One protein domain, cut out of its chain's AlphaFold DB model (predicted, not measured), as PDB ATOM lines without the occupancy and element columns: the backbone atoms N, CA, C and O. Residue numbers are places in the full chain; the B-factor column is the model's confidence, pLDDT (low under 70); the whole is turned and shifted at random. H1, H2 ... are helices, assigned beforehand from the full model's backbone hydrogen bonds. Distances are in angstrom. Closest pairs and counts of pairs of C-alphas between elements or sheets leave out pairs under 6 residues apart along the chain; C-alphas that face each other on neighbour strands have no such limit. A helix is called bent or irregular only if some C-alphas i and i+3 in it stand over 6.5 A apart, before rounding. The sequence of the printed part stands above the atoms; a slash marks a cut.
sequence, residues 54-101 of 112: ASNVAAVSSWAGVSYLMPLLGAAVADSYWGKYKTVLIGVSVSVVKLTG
ATOM      1  N   ALA A  54      22.683  39.691  15.976       72.56
ATOM      2  CA  ALA A  54      23.118  38.394  15.467       72.56
ATOM      3  C   ALA A  54      23.576  37.439  16.585       72.56
ATOM      4  O   ALA A  54      23.253  36.249  16.550       72.56
ATOM      5  N   SER A  55      24.280  37.943  17.604       74.50
ATOM      6  CA  SER A  55      24.741  37.141  18.746       74.50
ATOM      7  C   SER A  55      23.577  36.695  19.632       74.50
ATOM      8  O   SER A  55      23.505  35.529  20.029       74.50
ATOM      9  N   ASN A  56      22.619  37.590  19.870       70.44
ATOM     10  CA  ASN A  56      21.442  37.291  20.681       70.44
ATOM     11  C   ASN A  56      20.543  36.227  20.036       70.44
ATOM     12  O   ASN A  56      20.126  35.272  20.694       70.44
ATOM     13  N   VAL A  57      20.293  36.342  18.729       73.00
ATOM     14  CA  VAL A  57      19.519  35.341  17.979       73.00
ATOM     15  C   VAL A  57      20.234  33.984  17.963       73.00
ATOM     16  O   VAL A  57      19.578  32.948  18.088       73.00
ATOM     17  N   ALA A  58      21.569  33.963  17.877       79.25
ATOM     18  CA  ALA A  58      22.345  32.723  17.948       79.25
ATOM     19  C   ALA A  58      22.217  32.023  19.315       79.25
ATOM     20  O   ALA A  58      22.029  30.804  19.363       79.25
ATOM     21  N   ALA A  59      22.249  32.776  20.420       77.94
ATOM     22  CA  ALA A  59      22.083  32.225  21.767       77.94
ATOM     23  C   ALA A  59      20.677  31.637  21.984       77.94
ATOM     24  O   ALA A  59      20.541  30.509  22.465       77.94
ATOM     25  N   VAL A  60      19.631  32.353  21.555       81.06
ATOM     26  CA  VAL A  60      18.244  31.863  21.619       81.06
ATOM     27  C   VAL A  60      18.054  30.611  20.757       81.06
ATOM     28  O   VAL A  60      17.434  29.644  21.202       81.06
ATOM     29  N   SER A  61      18.620  30.590  19.547       82.44
ATOM     30  CA  SER A  61      18.536  29.436  18.640       82.44
ATOM     31  C   SER A  61      19.243  28.207  19.219       82.44
ATOM     32  O   SER A  61      18.741  27.089  19.104       82.44
ATOM     33  N   SER A  62      20.384  28.406  19.887       83.12
ATOM     34  CA  SER A  62      21.098  27.340  20.596       83.12
ATOM     35  C   SER A  62      20.276  26.786  21.764       83.12
ATOM     36  O   SER A  62      20.130  25.569  21.883       83.12
ATOM     37  N   TRP A  63      19.665  27.655  22.576       84.25
ATOM     38  CA  TRP A  63      18.788  27.243  23.678       84.25
ATOM     39  C   TRP A  63      17.543  26.480  23.197       84.25
ATOM     40  O   TRP A  63      17.181  25.450  23.778       84.25
ATOM     41  N   ALA A  64      16.921  26.938  22.108       84.12
ATOM     42  CA  ALA A  64      15.806  26.235  21.480       84.12
ATOM     43  C   ALA A  64      16.249  24.852  20.975       84.12
ATOM     44  O   ALA A  64      15.594  23.853  21.265       84.12
ATOM     45  N   GLY A  65      17.404  24.771  20.305       82.94
ATOM     46  CA  GLY A  65      17.994  23.508  19.853       82.94
ATOM     47  C   GLY A  65      18.240  22.517  20.993       82.94
ATOM     48  O   GLY A  65      17.859  21.354  20.886       82.94
ATOM     49  N   VAL A  66      18.799  22.972  22.119       83.31
ATOM     50  CA  VAL A  66      18.997  22.128  23.312       83.31
ATOM     51  C   VAL A  66      17.661  21.642  23.870       83.31
ATOM     52  O   VAL A  66      17.523  20.457  24.166       83.31
ATOM     53  N   SER A  67      16.660  22.515  23.957       82.81
ATOM     54  CA  SER A  67      15.328  22.151  24.449       82.81
ATOM     55  C   SER A  67      14.608  21.136  23.553       82.81
ATOM     56  O   SER A  67      13.875  20.302  24.073       82.81
ATOM     57  N   TYR A  68      14.849  21.139  22.236       79.69
ATOM     58  CA  TYR A  68      14.344  20.100  21.324       79.69
ATOM     59  C   TYR A  68      15.106  18.774  21.428       79.69
ATOM     60  O   TYR A  68      14.530  17.710  21.210       79.69
ATOM     61  N   LEU A  69      16.397  18.819  21.757       81.06
ATOM     62  CA  LEU A  69      17.222  17.623  21.936       81.06
ATOM     63  C   LEU A  69      17.038  16.985  23.323       81.06
ATOM     64  O   LEU A  69      17.258  15.785  23.477       81.06
ATOM     65  N   MET A  70      16.603  17.753  24.325       82.12
ATOM     66  CA  MET A  70      16.417  17.305  25.710       82.12
ATOM     67  C   MET A  70      15.449  16.108  25.854       82.12
ATOM     68  O   MET A  70      15.812  15.157  26.549       82.12
ATOM     69  N   PRO A  71      14.274  16.060  25.189       76.69
ATOM     70  CA  PRO A  71      13.374  14.908  25.234       76.69
ATOM     71  C   PRO A  71      13.960  13.685  24.529       76.69
ATOM     72  O   PRO A  71      13.764  12.570  24.997       76.69
ATOM     73  N   LEU A  72      14.724  13.881  23.446       77.12
ATOM     74  CA  LEU A  72      15.417  12.797  22.744       77.12
ATOM     75  C   LEU A  72      16.501  12.177  23.634       77.12
ATOM     76  O   LEU A  72      16.624  10.957  23.711       77.12
ATOM     77  N   LEU A  73      17.249  13.018  24.354       72.88
ATOM     78  CA  LEU A  73      18.210  12.574  25.359       72.88
ATOM     79  C   LEU A  73      17.509  11.868  26.526       72.88
ATOM     80  O   LEU A  73      17.973  10.821  26.965       72.88
ATOM     81  N   GLY A  74      16.387  12.409  27.006       70.44
ATOM     82  CA  GLY A  74      15.569  11.813  28.062       70.44
ATOM     83  C   GLY A  74      14.999  10.448  27.675       70.44
ATOM     84  O   GLY A  74      15.080   9.514  28.471       70.44
ATOM     85  N   ALA A  75      14.509  10.304  26.443       75.75
ATOM     86  CA  ALA A  75      14.028   9.046  25.879       75.75
ATOM     87  C   ALA A  75      15.170   8.037  25.699       75.75
ATOM     88  O   ALA A  75      15.085   6.929  26.211       75.75
ATOM     89  N   ALA A  76      16.300   8.442  25.107       69.81
ATOM     90  CA  ALA A  76      17.476   7.579  24.974       69.81
ATOM     91  C   ALA A  76      18.035   7.135  26.338       69.81
ATOM     92  O   ALA A  76      18.527   6.013  26.489       69.81
ATOM     93  N   VAL A  77      17.966   8.007  27.348       64.12
ATOM     94  CA  VAL A  77      18.302   7.679  28.735       64.12
ATOM     95  C   VAL A  77      17.284   6.697  29.315       64.12
ATOM     96  O   VAL A  77      17.725   5.716  29.907       64.12
ATOM     97  N   ALA A  78      15.979   6.901  29.121       67.62
ATOM     98  CA  ALA A  78      14.912   5.998  29.566       67.62
ATOM     99  C   ALA A  78      15.002   4.603  28.915       67.62
ATOM    100  O   ALA A  78      14.901   3.598  29.616       67.62
ATOM    101  N   ASP A  79      15.315   4.525  27.623       64.75
ATOM    102  CA  ASP A  79      15.570   3.265  26.912       64.75
ATOM    103  C   ASP A  79      16.891   2.617  27.364       64.75
ATOM    104  O   ASP A  79      17.007   1.396  27.472       64.75
ATOM    105  N   SER A  80      17.887   3.430  27.735       61.03
ATOM    106  CA  SER A  80      19.137   2.961  28.352       61.03
ATOM    107  C   SER A  80      19.010   2.646  29.851       61.03
ATOM    108  O   SER A  80      19.986   2.183  30.457       61.03
ATOM    109  N   TYR A  81      17.861   2.909  30.492       53.31
ATOM    110  CA  TYR A  81      17.683   2.684  31.932       53.31
ATOM    111  C   TYR A  81      17.611   1.194  32.290       53.31
ATOM    112  O   TYR A  81      17.786   0.851  33.462       53.31
ATOM    113  N   TRP A  82      17.560   0.291  31.304       51.34
ATOM    114  CA  TRP A  82      17.904  -1.126  31.488       51.34
ATOM    115  C   TRP A  82      19.430  -1.377  31.508       51.34
ATOM    116  O   TRP A  82      19.931  -2.347  30.949       51.34
ATOM    117  N   GLY A  83      20.201  -0.493  32.154       52.75
ATOM    118  CA  GLY A  83      21.659  -0.649  32.257       52.75
ATOM    119  C   GLY A  83      22.447   0.389  33.067       52.75
ATOM    120  O   GLY A  83      23.660   0.239  33.190       52.75
ATOM    121  N   LYS A  84      21.825   1.435  33.643       54.75
ATOM    122  CA  LYS A  84      22.559   2.599  34.205       54.75
ATOM    123  C   LYS A  84      22.366   2.910  35.698       54.75
ATOM    124  O   LYS A  84      22.920   3.895  36.179       54.75
ATOM    125  N   TYR A  85      21.716   2.043  36.481       57.56
ATOM    126  CA  TYR A  85      21.691   2.184  37.951       57.56
ATOM    127  C   TYR A  85      23.100   2.223  38.585       57.56
ATOM    128  O   TYR A  85      23.290   2.806  39.652       57.56
ATOM    129  N   LYS A  86      24.117   1.637  37.932       58.81
ATOM    130  CA  LYS A  86      25.470   1.535  38.499       58.81
ATOM    131  C   LYS A  86      26.213   2.874  38.576       58.81
ATOM    132  O   LYS A  86      26.925   3.084  39.549       58.81
ATOM    133  N   THR A  87      26.041   3.796  37.626       57.72
ATOM    134  CA  THR A  87      26.829   5.046  37.608       57.72
ATOM    135  C   THR A  87      26.352   6.043  38.665       57.72
ATOM    136  O   THR A  87      27.169   6.669  39.334       57.72
ATOM    137  N   VAL A  88      25.033   6.128  38.881       68.38
ATOM    138  CA  VAL A  88      24.441   6.961  39.942       68.38
ATOM    139  C   VAL A  88      24.776   6.397  41.323       68.38
ATOM    140  O   VAL A  88      25.171   7.157  42.203       68.38
ATOM    141  N   LEU A  89      24.719   5.070  41.510       67.38
ATOM    142  CA  LEU A  89      25.088   4.450  42.786       67.38
ATOM    143  C   LEU A  89      26.573   4.666  43.123       67.38
ATOM    144  O   LEU A  89      26.901   4.934  44.277       67.38
ATOM    145  N   ILE A  90      27.470   4.611  42.130       72.69
ATOM    146  CA  ILE A  90      28.901   4.910  42.315       72.69
ATOM    147  C   ILE A  90      29.111   6.398  42.648       72.69
ATOM    148  O   ILE A  90      29.824   6.712  43.596       72.69
ATOM    149  N   GLY A  91      28.448   7.322  41.944       74.44
ATOM    150  CA  GLY A  91      28.549   8.758  42.241       74.44
ATOM    151  C   GLY A  91      28.038   9.126  43.641       74.44
ATOM    152  O   GLY A  91      28.690   9.877  44.373       74.44
ATOM    153  N   VAL A  92      26.906   8.546  44.052       76.12
ATOM    154  CA  VAL A  92      26.326   8.757  45.387       76.12
ATOM    155  C   VAL A  92      27.195   8.122  46.471       76.12
ATOM    156  O   VAL A  92      27.479   8.776  47.470       76.12
ATOM    157  N   SER A  93      27.672   6.889  46.282       71.81
ATOM    158  CA  SER A  93      28.532   6.223  47.274       71.81
ATOM    159  C   SER A  93      29.870   6.942  47.468       71.81
ATOM    160  O   SER A  93      30.269   7.151  48.612       71.81
ATOM    161  N   VAL A  94      30.518   7.417  46.398       79.69
ATOM    162  CA  VAL A  94      31.735   8.245  46.507       79.69
ATOM    163  C   VAL A  94      31.453   9.544  47.265       79.69
ATOM    164  O   VAL A  94      32.233   9.930  48.136       79.69
ATOM    165  N   SER A  95      30.321  10.195  46.991       73.25
ATOM    166  CA  SER A  95      29.932  11.427  47.686       73.25
ATOM    167  C   SER A  95      29.664  11.182  49.175       73.25
ATOM    168  O   SER A  95      30.183  11.911  50.018       73.25
ATOM    169  N   VAL A  96      28.936  10.117  49.522       76.00
ATOM    170  CA  VAL A  96      28.623   9.744  50.913       76.00
ATOM    171  C   VAL A  96      29.874   9.339  51.692       76.00
ATOM    172  O   VAL A  96      30.039   9.774  52.830       76.00
ATOM    173  N   VAL A  97      30.788   8.565  51.097       74.88
ATOM    174  CA  VAL A  97      32.067   8.204  51.737       74.88
ATOM    175  C   VAL A  97      32.932   9.447  51.958       74.88
ATOM    176  O   VAL A  97      33.524   9.597  53.024       74.88
ATOM    177  N   LYS A  98      32.960  10.382  51.002       70.69
ATOM    178  CA  LYS A  98      33.701  11.645  51.137       70.69
ATOM    179  C   LYS A  98      33.108  12.565  52.214       70.69
ATOM    180  O   LYS A  98      33.863  13.239  52.908       70.69
ATOM    181  N   LEU A  99      31.785  12.561  52.383       65.44
ATOM    182  CA  LEU A  99      31.077  13.291  53.443       65.44
ATOM    183  C   LEU A  99      31.210  12.629  54.826       65.44
ATOM    184  O   LEU A  99      31.299  13.331  55.827       65.44
ATOM    185  N   THR A 100      31.270  11.298  54.891       65.88
ATOM    186  CA  THR A 100      31.324  10.537  56.158       65.88
ATOM    187  C   THR A 100      32.761  10.306  56.646       65.88
ATOM    188  O   THR A 100      32.989  10.112  57.836       65.88
ATOM    189  N   GLY A 101      33.751  10.368  55.752       58.59
ATOM    190  CA  GLY A 101      35.170  10.202  56.081       58.59
ATOM    191  C   GLY A 101      35.849  11.437  56.683       58.59
ATOM    192  O   GLY A 101      36.959  11.315  57.194       58.59
TER     193      GLY A 101
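Overview. This is residues 54 to 101 of the 112 residues of an uncharacterized protein of Hordeum vulgare subsp. vulgare (UniProt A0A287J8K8). Two helices make a wide, open V that lies nearly in one plane, H1 forming the longer limb and H2 the shorter, with the link of residues 80 to 84 at its point. The space between the limbs is empty, and H1 is bent along its length at a small angle, so that it runs nearly straight. The printed part has 48 residues with two named helices, H1 and then H2, and no named strand; the class is all helix. The whole is extended, with a radius of gyration of the C-alphas of 17.3 A, and flat, with spans of 51 by 28 by 7 A.

Along the chain. H1, residues 54 to 79, begins at C-alpha 54 at (23.118, 38.394, 15.467). By its hydrogen bonds it was assigned as one helix, but it is bent: C-alphas 68 and 71 are 6.6 A apart. Its arm H1a, residues 54 to 68, is 21.1 A long from first to last C-alpha, and its arm H1b, residues 71 to 79, is 12.0 A long and ends at C-alpha 79 at (15.570, 3.265, 26.912). H2, residues 85 to 100, is 22.2 A long and ends at C-alpha 100 at (31.324, 10.537, 56.158).

Arrangement. H1a and H1b stand at a shallow tilt of 28 degrees. H1a and H2 are apart, with no C-alpha of the one within 8 A of the other. H1b and H2 are apart too, with no C-alpha of the one within 8 A of the other, though they follow each other in the chain and a tight link of 5 residues joins H1 to H2. In H1a, H1b and H2 every O i to N i+4 pair is within hydrogen-bond range.

Size, cuts and confidence. The C-alphas of Ala 54 and Gly 101, the two farthest apart, are 50.9 A apart. Residues 54 to 101 stand free. The printed part has no cut and no long link. The mean pLDDT of the printed part is 71.6; residues 76 to 89 and 99 to 101 of the model are under 70.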